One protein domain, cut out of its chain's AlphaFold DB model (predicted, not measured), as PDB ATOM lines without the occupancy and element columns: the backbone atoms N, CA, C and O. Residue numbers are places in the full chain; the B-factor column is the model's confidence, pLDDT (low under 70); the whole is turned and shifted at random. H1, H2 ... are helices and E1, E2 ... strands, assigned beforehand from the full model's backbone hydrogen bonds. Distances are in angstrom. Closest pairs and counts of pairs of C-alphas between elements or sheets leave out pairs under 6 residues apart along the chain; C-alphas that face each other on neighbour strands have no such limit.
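Overview. This is residues 19 to 109 of the 207 residues of an uncharacterized protein of Bifidobacterium sp. DSM 109963 (UniProt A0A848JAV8). A domain of little regular structure: a small hairpin, E1 and E2, sits between H1 towards one end and H2 towards the other, and the long unnamed stretch 82 to 109 runs back past the hairpin until residues 99 to 109 stick out. The printed part has 91 residues, 31 of them in named elements, in the order H1, E1, E2, H2; the class is mixed, the two-strand sheet antiparallel. It is only just extended, close to loose, radius of gyration of the C-alphas 18.4 A, and spans 55 by 38 by 21 A.

Along the chain. E1 is residues 46 to 49 and E2 residues 56 to 59. H2, residues 69 to 81, measures 19.1 A and ends at C-alpha 81 (-11.684, 9.757, -29.433). H1, residues 29 to 38, measures 13.8 A and begins at C-alpha 29 (22.976, -14.176, -53.766).

Arrangement. E1 and E2 are antiparallel at 145 degrees; N 46 and O 59 are 2.8 A apart, within hydrogen-bond range. H1 and H2 are apart. Every O i to N i+4 pair is within range in H1, 8 of 9 in H2.

Size, cuts and confidence. The C-alphas of Ser 81 and Val 109, the two farthest apart, are 58.6 A apart. The printed part has no cut, and no link is long. Residues 80 to 109 have pLDDT under 70.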
ATOM      1  N   GLY A  19      20.852 -20.645 -44.151       80.38
ATOM      2  CA  GLY A  19      21.129 -21.943 -44.782       80.38
ATOM      3  C   GLY A  19      21.181 -21.900 -46.313       80.38
ATOM      4  O   GLY A  19      20.981 -22.926 -46.943       80.38
ATOM      5  N   GLY A  20      21.343 -20.717 -46.915       81.06
ATOM      6  CA  GLY A  20      21.385 -20.576 -48.372       81.06
ATOM      7  C   GLY A  20      22.782 -20.829 -48.929       81.06
ATOM      8  O   GLY A  20      23.768 -20.487 -48.276       81.06
ATOM      9  N   ASP A  21      22.859 -21.346 -50.153       83.81
ATOM     10  CA  ASP A  21      24.136 -21.674 -50.789       83.81
ATOM     11  C   ASP A  21      24.975 -20.424 -51.069       83.81
ATOM     12  O   ASP A  21      24.478 -19.403 -51.566       83.81
ATOM     13  N   ALA A  22      26.265 -20.489 -50.738       85.56
ATOM     14  CA  ALA A  22      27.200 -19.411 -51.024       85.56
ATOM     15  C   ALA A  22      27.508 -19.350 -52.526       85.56
ATOM     16  O   ALA A  22      27.995 -20.308 -53.116       85.56
ATOM     17  N   VAL A  23      27.258 -18.190 -53.138       80.88
ATOM     18  CA  VAL A  23      27.504 -17.955 -54.569       80.88
ATOM     19  C   VAL A  23      28.814 -17.200 -54.780       80.88
ATOM     20  O   VAL A  23      29.578 -17.515 -55.685       80.88
ATOM     21  N   CYS A  24      29.095 -16.190 -53.951       72.56
ATOM     22  CA  CYS A  24      30.305 -15.376 -54.066       72.56
ATOM     23  C   CYS A  24      30.692 -14.793 -52.703       72.56
ATOM     24  O   CYS A  24      29.819 -14.403 -51.929       72.56
ATOM     25  N   LYS A  25      31.997 -14.725 -52.397       74.25
ATOM     26  CA  LYS A  25      32.536 -14.217 -51.114       74.25
ATOM     27  C   LYS A  25      31.968 -14.919 -49.866       74.25
ATOM     28  O   LYS A  25      31.848 -14.304 -48.812       74.25
ATOM     29  N   GLY A  26      31.563 -16.185 -49.994       82.44
ATOM     30  CA  GLY A  26      30.898 -16.912 -48.908       82.44
ATOM     31  C   GLY A  26      29.485 -16.408 -48.596       82.44
ATOM     32  O   GLY A  26      28.932 -16.742 -47.556       82.44
ATOM     33  N   LEU A  27      28.878 -15.591 -49.460       83.62
ATOM     34  CA  LEU A  27      27.524 -15.072 -49.290       83.62
ATOM     35  C   LEU A  27      26.576 -15.701 -50.306       83.62
ATOM     36  O   LEU A  27      26.931 -15.906 -51.470       83.62
ATOM     37  N   CYS A  28      25.342 -15.965 -49.880       88.75
ATOM     38  CA  CYS A  28      24.271 -16.274 -50.815       88.75
ATOM     39  C   CYS A  28      23.940 -15.041 -51.663       88.75
ATOM     40  O   CYS A  28      24.240 -13.906 -51.281       88.75
ATOM     41  N   ARG A  29      23.289 -15.251 -52.810       85.06
ATOM     42  CA  ARG A  29      22.976 -14.176 -53.766       85.06
ATOM     43  C   ARG A  29      22.261 -12.988 -53.113       85.06
ATOM     44  O   ARG A  29      22.657 -11.849 -53.319       85.06
ATOM     45  N   SER A  30      21.295 -13.248 -52.231       83.12
ATOM     46  CA  SER A  30      20.538 -12.194 -51.543       83.12
ATOM     47  C   SER A  30      21.388 -11.351 -50.585       83.12
ATOM     48  O   SER A  30      21.172 -10.143 -50.467       83.12
ATOM     49  N   HIS A  31      22.361 -11.960 -49.904       86.19
ATOM     50  CA  HIS A  31      23.278 -11.254 -49.013       86.19
ATOM     51  C   HIS A  31      24.408 -10.566 -49.774       86.19
ATOM     52  O   HIS A  31      24.801  -9.463 -49.394       86.19
ATOM     53  N   TYR A  32      24.878 -11.167 -50.867       86.44
ATOM     54  CA  TYR A  32      25.853 -10.562 -51.765       86.44
ATOM     55  C   TYR A  32      25.293  -9.302 -52.430       86.44
ATOM     56  O   TYR A  32      25.894  -8.234 -52.321       86.44
ATOM     57  N   ASP A  33      24.105  -9.388 -53.034       85.00
ATOM     58  CA  ASP A  33      23.455  -8.248 -53.685       85.00
ATOM     59  C   ASP A  33      23.196  -7.136 -52.666       85.00
ATOM     60  O   ASP A  33      23.517  -5.968 -52.887       85.00
ATOM     61  N   ARG A  34      22.711  -7.494 -51.475       83.75
ATOM     62  CA  ARG A  34      22.513  -6.525 -50.396       83.75
ATOM     63  C   ARG A  34      23.820  -5.857 -49.969       83.75
ATOM     64  O   ARG A  34      23.829  -4.636 -49.803       83.75
ATOM     65  N   GLN A  35      24.905  -6.612 -49.806       84.56
ATOM     66  CA  GLN A  35      26.212  -6.049 -49.469       84.56
ATOM     67  C   GLN A  35      26.707  -5.111 -50.574       84.56
ATOM     68  O   GLN A  35      27.209  -4.035 -50.265       84.56
ATOM     69  N   ARG A  36      26.500  -5.472 -51.844       82.38
ATOM     70  CA  ARG A  36      26.863  -4.651 -53.003       82.38
ATOM     71  C   ARG A  36      26.117  -3.313 -53.030       82.38
ATOM     72  O   ARG A  36      26.746  -2.294 -53.278       82.38
ATOM     73  N   TYR A  37      24.809  -3.301 -52.765       79.44
ATOM     74  CA  TYR A  37      23.996  -2.078 -52.857       79.44
ATOM     75  C   TYR A  37      23.970  -1.235 -51.575       79.44
ATOM     76  O   TYR A  37      23.874  -0.016 -51.644       79.44
ATOM     77  N   SER A  38      24.010  -1.865 -50.399       76.81
ATOM     78  CA  SER A  38      23.810  -1.185 -49.105       76.81
ATOM     79  C   SER A  38      25.033  -1.214 -48.185       76.81
ATOM     80  O   SER A  38      24.964  -0.742 -47.050       76.81
ATOM     81  N   GLY A  39      26.138  -1.817 -48.637       80.94
ATOM     82  CA  GLY A  39      27.365  -2.006 -47.860       80.94
ATOM     83  C   GLY A  39      27.251  -3.040 -46.734       80.94
ATOM     84  O   GLY A  39      28.244  -3.348 -46.082       80.94
ATOM     85  N   ARG A  40      26.057  -3.595 -46.478       79.06
ATOM     86  CA  ARG A  40      25.786  -4.514 -45.361       79.06
ATOM     87  C   ARG A  40      25.182  -5.807 -45.871       79.06
ATOM     88  O   ARG A  40      24.205  -5.784 -46.605       79.06
ATOM     89  N   ALA A  41      25.711  -6.943 -45.431       79.12
ATOM     90  CA  ALA A  41      25.186  -8.240 -45.848       79.12
ATOM     91  C   ALA A  41      23.893  -8.627 -45.095       79.12
ATOM     92  O   ALA A  41      23.074  -9.372 -45.624       79.12
ATOM     93  N   ARG A  42      23.640  -8.061 -43.901       78.19
ATOM     94  CA  ARG A  42      22.450  -8.336 -43.069       78.19
ATOM     95  C   ARG A  42      21.509  -7.132 -42.968       78.19
ATOM     96  O   ARG A  42      21.927  -5.976 -43.026       78.19
ATOM     97  N   LYS A  43      20.213  -7.402 -42.775       75.75
ATOM     98  CA  LYS A  43      19.216  -6.379 -42.427       75.75
ATOM     99  C   LYS A  43      19.453  -5.839 -41.018       75.75
ATOM    100  O   LYS A  43      19.615  -6.604 -40.069       75.75
ATOM    101  N   VAL A  44      19.395  -4.518 -40.883       75.06
ATOM    102  CA  VAL A  44      19.428  -3.837 -39.586       75.06
ATOM    103  C   VAL A  44      18.098  -4.075 -38.875       75.06
ATOM    104  O   VAL A  44      17.044  -3.704 -39.391       75.06
ATOM    105  N   ARG A  45      18.145  -4.689 -37.693       81.12
ATOM    106  CA  ARG A  45      16.998  -4.777 -36.782       81.12
ATOM    107  C   ARG A  45      17.007  -3.550 -35.866       81.12
ATOM    108  O   ARG A  45      18.062  -3.113 -35.414       81.12
ATOM    109  N   MET A  46      15.840  -2.962 -35.628       79.00
ATOM    110  CA  MET A  46      15.648  -1.752 -34.817       79.00
ATOM    111  C   MET A  46      14.642  -2.024 -33.697       79.00
ATOM    112  O   MET A  46      13.680  -2.763 -33.912       79.00
ATOM    113  N   SER A  47      14.872  -1.457 -32.511       82.94
ATOM    114  CA  SER A  47      14.008  -1.628 -31.342       82.94
ATOM    115  C   SER A  47      13.179  -0.376 -31.205       82.94
ATOM    116  O   SER A  47      13.703   0.736 -31.258       82.94
ATOM    117  N   ARG A  48      11.875  -0.546 -31.032       80.81
ATOM    118  CA  ARG A  48      10.957   0.573 -30.838       80.81
ATOM    119  C   ARG A  48       9.996   0.262 -29.707       80.81
ATOM    120  O   ARG A  48       9.521  -0.867 -29.605       80.81
ATOM    121  N   ALA A  49       9.678   1.266 -28.898       86.06
ATOM    122  CA  ALA A  49       8.554   1.186 -27.977       86.06
ATOM    123  C   ALA A  49       7.237   1.242 -28.765       86.06
ATOM    124  O   ALA A  49       7.071   2.046 -29.688       86.06
ATOM    125  N   CYS A  50       6.293   0.369 -28.432       87.06
ATOM    126  CA  CYS A  50       4.963   0.411 -29.015       87.06
ATOM    127  C   CYS A  50       4.189   1.625 -28.494       87.06
ATOM    128  O   CYS A  50       4.032   1.776 -27.289       87.06
ATOM    129  N   LEU A  51       3.608   2.422 -29.396       82.75
ATOM    130  CA  LEU A  51       2.830   3.612 -29.011       82.75
ATOM    131  C   LEU A  51       1.571   3.311 -28.182       82.75
ATOM    132  O   LEU A  51       1.053   4.204 -27.527       82.75
ATOM    133  N   GLN A  52       1.062   2.076 -28.225       85.06
ATOM    134  CA  GLN A  52      -0.135   1.692 -27.473       85.06
ATOM    135  C   GLN A  52       0.187   1.125 -26.090       85.06
ATOM    136  O   GLN A  52      -0.490   1.454 -25.126       85.06
ATOM    137  N   CYS A  53       1.157   0.211 -26.005       87.00
ATOM    138  CA  CYS A  53       1.431  -0.546 -24.780       87.00
ATOM    139  C   CYS A  53       2.806  -0.265 -24.168       87.00
ATOM    140  O   CYS A  53       3.174  -0.920 -23.203       87.00
ATOM    141  N   GLY A  54       3.613   0.620 -24.759       83.81
ATOM    142  CA  GLY A  54       4.964   0.955 -24.294       83.81
ATOM    143  C   GLY A  54       6.010  -0.151 -24.475       83.81
ATOM    144  O   GLY A  54       7.204   0.125 -24.440       83.81
ATOM    145  N   ARG A  55       5.599  -1.400 -24.732       87.69
ATOM    146  CA  ARG A  55       6.513  -2.541 -24.857       87.69
ATOM    147  C   ARG A  55       7.487  -2.360 -26.020       87.69
ATOM    148  O   ARG A  55       7.072  -2.060 -27.143       87.69
ATOM    149  N   PHE A  56       8.764  -2.620 -25.759       86.50
ATOM    150  CA  PHE A  56       9.792  -2.671 -26.790       86.50
ATOM    151  C   PHE A  56       9.618  -3.902 -27.684       86.50
ATOM    152  O   PHE A  56       9.362  -5.008 -27.205       86.50
ATOM    153  N   PHE A  57       9.740  -3.702 -28.994       87.69
ATOM    154  CA  PHE A  57       9.699  -4.768 -29.990       87.69
ATOM    155  C   PHE A  57      10.739  -4.538 -31.089       87.69
ATOM    156  O   PHE A  57      11.116  -3.400 -31.377       87.69
ATOM    157  N   GLU A  58      11.168  -5.628 -31.721       85.81
ATOM    158  CA  GLU A  58      12.139  -5.605 -32.813       85.81
ATOM    159  C   GLU A  58      11.451  -5.532 -34.183       85.81
ATOM    160  O   GLU A  58      10.447  -6.200 -34.447       85.81
ATOM    161  N   THR A  59      11.994  -4.724 -35.092       84.44
ATOM    162  CA  THR A  59      11.467  -4.544 -36.449       84.44
ATOM    163  C   THR A  59      12.578  -4.283 -37.464       84.44
ATOM    164  O   THR A  59      13.586  -3.659 -37.156       84.44
ATOM    165  N   GLU A  60      12.396  -4.754 -38.700       81.25
ATOM    166  CA  GLU A  60      13.224  -4.347 -39.854       81.25
ATOM    167  C   GLU A  60      12.704  -3.059 -40.504       81.25
ATOM    168  O   GLU A  60      13.428  -2.358 -41.204       81.25
ATOM    169  N   ARG A  61      11.413  -2.774 -40.307       80.31
ATOM    170  CA  ARG A  61      10.689  -1.670 -40.934       80.31
ATOM    171  C   ARG A  61      10.704  -0.443 -40.027       80.31
ATOM    172  O   ARG A  61      10.282  -0.547 -38.872       80.31
ATOM    173  N   LYS A  62      11.143   0.702 -40.559       78.81
ATOM    174  CA  LYS A  62      11.252   1.986 -39.833       78.81
ATOM    175  C   LYS A  62       9.887   2.594 -39.489       78.81
ATOM    176  O   LYS A  62       9.720   3.247 -38.462       78.81
ATOM    177  N   ASP A  63       8.891   2.340 -40.323       79.44
ATOM    178  CA  ASP A  63       7.513   2.826 -40.214       79.44
ATOM    179  C   ASP A  63       6.655   2.002 -39.240       79.44
ATOM    180  O   ASP A  63       5.577   2.437 -38.834       79.44
ATOM    181  N   ARG A  64       7.120   0.828 -38.789       85.12
ATOM    182  CA  ARG A  64       6.345  -0.009 -37.864       85.12
ATOM    183  C   ARG A  64       6.274   0.639 -36.477       85.12
ATOM    184  O   ARG A  64       7.274   0.696 -35.765       85.12
ATOM    185  N   LYS A  65       5.080   1.092 -36.080       84.75
ATOM    186  CA  LYS A  65       4.808   1.770 -34.789       84.75
ATOM    187  C   LYS A  65       4.326   0.845 -33.663       84.75
ATOM    188  O   LYS A  65       4.370   1.215 -32.491       84.75
ATOM    189  N   PHE A  66       3.840  -0.347 -34.008       89.62
ATOM    190  CA  PHE A  66       3.150  -1.234 -33.069       89.62
ATOM    191  C   PHE A  66       3.782  -2.620 -33.019       89.62
ATOM    192  O   PHE A  66       4.145  -3.185 -34.059       89.62
ATOM    193  N   CYS A  67       3.835  -3.195 -31.814       89.88
ATOM    194  CA  CYS A  67       4.347  -4.546 -31.615       89.88
ATOM    195  C   CYS A  67       3.454  -5.591 -32.307       89.88
ATOM    196  O   CYS A  67       3.963  -6.513 -32.939       89.88
ATOM    197  N   ALA A  68       2.130  -5.397 -32.285       91.69
ATOM    198  CA  ALA A  68       1.140  -6.324 -32.833       91.69
ATOM    199  C   ALA A  68      -0.055  -5.602 -33.484       91.69
ATOM    200  O   ALA A  68      -0.303  -4.421 -33.223       91.69
ATOM    201  N   ALA A  69      -0.831  -6.335 -34.291       92.06
ATOM    202  CA  ALA A  69      -2.049  -5.831 -34.929       92.06
ATOM    203  C   ALA A  69      -3.088  -5.345 -33.901       92.06
ATOM    204  O   ALA A  69      -3.643  -4.263 -34.065       92.06
ATOM    205  N   ARG A  70      -3.254  -6.066 -32.782       94.31
ATOM    206  CA  ARG A  70      -4.123  -5.648 -31.664       94.31
ATOM    207  C   ARG A  70      -3.802  -4.243 -31.146       94.31
ATOM    208  O   ARG A  70      -4.698  -3.432 -30.955       94.31
ATOM    209  N   CYS A  71      -2.515  -3.931 -30.986       91.75
ATOM    210  CA  CYS A  71      -2.058  -2.636 -30.485       91.75
ATOM    211  C   CYS A  71      -2.289  -1.526 -31.507       91.75
ATOM    212  O   CYS A  71      -2.636  -0.417 -31.124       91.75
ATOM    213  N   ARG A  72      -2.147  -1.840 -32.801       90.75
ATOM    214  CA  ARG A  72      -2.509  -0.928 -33.887       90.75
ATOM    215  C   ARG A  72      -3.999  -0.584 -33.814       90.75
ATOM    216  O   ARG A  72      -4.334   0.588 -33.750       90.75
ATOM    217  N   VAL A  73      -4.878  -1.588 -33.787       90.62
ATOM    218  CA  VAL A  73      -6.339  -1.384 -33.761       90.62
ATOM    219  C   VAL A  73      -6.779  -0.618 -32.511       90.62
ATOM    220  O   VAL A  73      -7.531   0.344 -32.628       90.62
ATOM    221  N   ALA A  74      -6.279  -0.993 -31.330       89.44
ATOM    222  CA  ALA A  74      -6.590  -0.303 -30.077       89.44
ATOM    223  C   ALA A  74      -6.155   1.171 -30.100       89.44
ATOM    224  O   ALA A  74      -6.908   2.044 -29.671       89.44
ATOM    225  N   TRP A  75      -4.979   1.452 -30.667       87.38
ATOM    226  CA  TRP A  75      -4.500   2.817 -30.842       87.38
ATOM    227  C   TRP A  75      -5.396   3.627 -31.785       87.38
ATOM    228  O   TRP A  75      -5.791   4.731 -31.431       87.38
ATOM    229  N   TRP A  76      -5.797   3.071 -32.937       84.50
ATOM    230  CA  TRP A  76      -6.712   3.752 -33.867       84.50
ATOM    231  C   TRP A  76      -8.088   4.024 -33.256       84.50
ATOM    232  O   TRP A  76      -8.661   5.080 -33.505       84.50
ATOM    233  N   ARG A  77      -8.614   3.105 -32.435       85.31
ATOM    234  CA  ARG A  77      -9.867   3.331 -31.696       85.31
ATOM    235  C   ARG A  77      -9.737   4.513 -30.735       85.31
ATOM    236  O   ARG A  77     -10.608   5.369 -30.728       85.31
ATOM    237  N   ARG A  78      -8.631   4.596 -29.988       78.06
ATOM    238  CA  ARG A  78      -8.362   5.698 -29.050       78.06
ATOM    239  C   ARG A  78      -8.098   7.030 -29.761       78.06
ATOM    240  O   ARG A  78      -8.565   8.062 -29.298       78.06
ATOM    241  N   ALA A  79      -7.389   7.002 -30.888       75.31
ATOM    242  CA  ALA A  79      -7.084   8.186 -31.690       75.31
ATOM    243  C   ALA A  79      -8.338   8.821 -32.317       75.31
ATOM    244  O   ALA A  79      -8.372  10.031 -32.509       75.31
ATOM    245  N   LYS A  80      -9.396   8.039 -32.589       66.44
ATOM    246  CA  LYS A  80     -10.704   8.598 -32.980       66.44
ATOM    247  C   LYS A  80     -11.353   9.425 -31.865       66.44
ATOM    248  O   LYS A  80     -12.096  10.347 -32.166       66.44
ATOM    249  N   SER A  81     -11.084   9.098 -30.601       66.19
ATOM    250  CA  SER A  81     -11.684   9.757 -29.433       66.19
ATOM    251  C   SER A  81     -10.893  10.968 -28.933       66.19
ATOM    252  O   SER A  81     -11.389  11.712 -28.097       66.19
ATOM    253  N   SER A  82      -9.656  11.168 -29.394       60.88
ATOM    254  CA  SER A  82      -8.825  12.296 -28.975       60.88
ATOM    255  C   SER A  82      -7.867  12.675 -30.113       60.88
ATOM    256  O   SER A  82      -7.012  11.859 -30.469       60.88
ATOM    257  N   PRO A  83      -7.983  13.880 -30.706       62.38
ATOM    258  CA  PRO A  83      -7.320  14.258 -31.958       62.38
ATOM    259  C   PRO A  83      -5.830  14.605 -31.787       62.38
ATOM    260  O   PRO A  83      -5.273  15.381 -32.564       62.38
ATOM    261  N   MET A  84      -5.150  14.045 -30.781       57.44
ATOM    262  CA  MET A  84      -3.714  14.259 -30.629       57.44
ATOM    263  C   MET A  84      -2.964  13.573 -31.774       57.44
ATOM    264  O   MET A  84      -2.916  12.345 -31.895       57.44
ATOM    265  N   ARG A  85      -2.359  14.394 -32.631       57.56
ATOM    266  CA  ARG A  85      -1.576  13.958 -33.781       57.56
ATOM    267  C   ARG A  85      -0.180  13.559 -33.306       57.56
ATOM    268  O   ARG A  85       0.729  14.378 -33.251       57.56
ATOM    269  N   LEU A  86      -0.016  12.291 -32.926       58.81
ATOM    270  CA  LEU A  86       1.317  11.726 -32.707       58.81
ATOM    271  C   LEU A  86       2.150  11.879 -33.977       58.81
ATOM    272  O   LEU A  86       1.637  11.667 -35.081       58.81
ATOM    273  N   ASP A  87       3.435  12.185 -33.794       60.34
ATOM    274  CA  ASP A  87       4.407  12.229 -34.878       60.34
ATOM    275  C   ASP A  87       4.228  10.992 -35.777       60.34
ATOM    276  O   ASP A  87       4.051   9.847 -35.332       60.34
ATOM    277  N   SER A  88       4.202  11.230 -37.082       57.75
ATOM    278  CA  SER A  88       4.075  10.200 -38.108       57.75
ATOM    279  C   SER A  88       5.239   9.206 -38.055       57.75
ATOM    280  O   SER A  88       5.104   8.062 -38.497       57.75
ATOM    281  N   THR A  89       6.354   9.621 -37.467       59.84
ATOM    282  CA  THR A  89       7.662   8.983 -37.493       59.84
ATOM    283  C   THR A  89       8.359   9.095 -36.129       59.84
ATOM    284  O   THR A  89       9.399   9.737 -36.036       59.84
ATOM    285  N   PRO A  90       7.867   8.425 -35.060       60.59
ATOM    286  CA  PRO A  90       8.547   8.449 -33.768       60.59
ATOM    287  C   PRO A  90       9.989   7.957 -33.930       60.59
ATOM    288  O   PRO A  90      10.195   6.789 -34.266       60.59
ATOM    289  N   ASN A  91      10.964   8.844 -33.764       56.72
ATOM    290  CA  ASN A  91      12.370   8.556 -34.019       56.72
ATOM    291  C   ASN A  91      12.776   7.258 -33.283       56.72
ATOM    292  O   ASN A  91      12.476   7.124 -32.091       56.72
ATOM    293  N   PRO A  92      13.355   6.245 -33.955       58.03
ATOM    294  CA  PRO A  92      13.720   5.000 -33.295       58.03
ATOM    295  C   PRO A  92      14.724   5.260 -32.168       58.03
ATOM    296  O   PRO A  92      15.839   5.727 -32.400       58.03
ATOM    297  N   LEU A  93      14.339   4.902 -30.942       56.84
ATOM    298  CA  LEU A  93      15.233   4.884 -29.791       56.84
ATOM    299  C   LEU A  93      16.189   3.688 -29.939       56.84
ATOM    300  O   LEU A  93      15.951   2.611 -29.406       56.84
ATOM    301  N   LYS A  94      17.276   3.926 -30.681       53.19
ATOM    302  CA  LYS A  94      18.455   3.067 -30.897       53.19
ATOM    303  C   LYS A  94      18.227   1.850 -31.832       53.19
ATOM    304  O   LYS A  94      17.298   1.066 -31.647       53.19
ATOM    305  N   PRO A  95      19.066   1.652 -32.870       49.84
ATOM    306  CA  PRO A  95      19.079   0.405 -33.640       49.84
ATOM    307  C   PRO A  95      19.530  -0.774 -32.749       49.84
ATOM    308  O   PRO A  95      20.513  -0.636 -32.030       49.84
ATOM    309  N   VAL A  96      18.865  -1.942 -32.832       48.38
ATOM    310  CA  VAL A  96      19.213  -3.184 -32.075       48.38
ATOM    311  C   VAL A  96      20.417  -3.895 -32.668       48.38
ATOM    312  O   VAL A  96      20.632  -5.083 -32.432       48.38
ATOM    313  N   VAL A  97      21.226  -3.200 -33.461       45.09
ATOM    314  CA  VAL A  97      22.560  -3.718 -33.712       45.09
ATOM    315  C   VAL A  97      23.315  -3.488 -32.407       45.09
ATOM    316  O   VAL A  97      23.971  -2.468 -32.216       45.09
ATOM    317  N   TRP A  98      23.196  -4.454 -31.494       42.19
ATOM    318  CA  TRP A  98      24.300  -4.866 -30.640       42.19
ATOM    319  C   TRP A  98      25.409  -5.389 -31.569       42.19
ATOM    320  O   TRP A  98      25.703  -6.566 -31.666       42.19
ATOM    321  N   GLU A  99      25.974  -4.503 -32.367       41.59
ATOM    322  CA  GLU A  99      27.388  -4.524 -32.660       41.59
ATOM    323  C   GLU A  99      27.810  -3.182 -32.126       41.59
ATOM    324  O   GLU A  99      27.275  -2.137 -32.507       41.59
ATOM    325  N   ASN A 100      28.682  -3.247 -31.136       39.59
ATOM    326  CA  ASN A 100      29.210  -2.130 -30.389       39.59
ATOM    327  C   ASN A 100      29.981  -1.173 -31.315       39.59
ATOM    328  O   ASN A 100      31.176  -1.002 -31.150       39.59
ATOM    329  N   ALA A 101      29.334  -0.478 -32.251       44.00
ATOM    330  CA  ALA A 101      29.996   0.483 -33.132       44.00
ATOM    331  C   ALA A 101      30.540   1.698 -32.357       44.00
ATOM    332  O   ALA A 101      31.336   2.461 -32.884       44.00
ATOM    333  N   ARG A 102      30.116   1.888 -31.096       41.31
ATOM    334  CA  ARG A 102      30.623   2.940 -30.196       41.31
ATOM    335  C   ARG A 102      31.378   2.411 -28.969       41.31
ATOM    336  O   ARG A 102      31.962   3.202 -28.237       41.31
ATOM    337  N   LYS A 103      31.390   1.090 -28.749       35.28
ATOM    338  CA  LYS A 103      32.204   0.417 -27.714       35.28
ATOM    339  C   LYS A 103      33.295  -0.498 -28.281       35.28
ATOM    340  O   LYS A 103      34.072  -1.028 -27.505       35.28
ATOM    341  N   ALA A 104      33.428  -0.576 -29.599       41.97
ATOM    342  CA  ALA A 104      34.711  -0.274 -30.191       41.97
ATOM    343  C   ALA A 104      34.906   1.253 -30.039       41.97
ATOM    344  O   ALA A 104      34.831   2.016 -30.990       41.97
ATOM    345  N   LYS A 105      35.152   1.783 -28.832       38.81
ATOM    346  CA  LYS A 105      36.545   2.166 -28.601       38.81
ATOM    347  C   LYS A 105      37.404   1.260 -29.473       38.81
ATOM    348  O   LYS A 105      37.566   0.081 -29.182       38.81
ATOM    349  N   ALA A 106      37.904   1.817 -30.572       41.12
ATOM    350  CA  ALA A 106      39.316   1.648 -30.790       41.12
ATOM    351  C   ALA A 106      39.923   1.809 -29.390       41.12
ATOM    352  O   ALA A 106      40.085   2.921 -28.889       41.12
ATOM    353  N   GLU A 107      40.087   0.686 -28.678       43.75
ATOM    354  CA  GLU A 107      41.284   0.488 -27.912       43.75
ATOM    355  C   GLU A 107      42.301   0.993 -28.901       43.75
ATOM    356  O   GLU A 107      42.410   0.483 -30.020       43.75
ATOM    357  N   ARG A 108      42.783   2.200 -28.608       43.97
ATOM    358  CA  ARG A 108      43.945   2.739 -29.259       43.97
ATOM    359  C   ARG A 108      44.887   1.570 -29.088       43.97
ATOM    360  O   ARG A 108      45.276   1.312 -27.953       43.97
ATOM    361  N   VAL A 109      45.026   0.749 -30.132       47.88
ATOM    362  CA  VAL A 109      45.989  -0.334 -30.143       47.88
ATOM    363  C   VAL A 109      47.231   0.486 -29.952       47.88
ATOM    364  O   VAL A 109      47.609   1.235 -30.858       47.88
TER     365      VAL A 109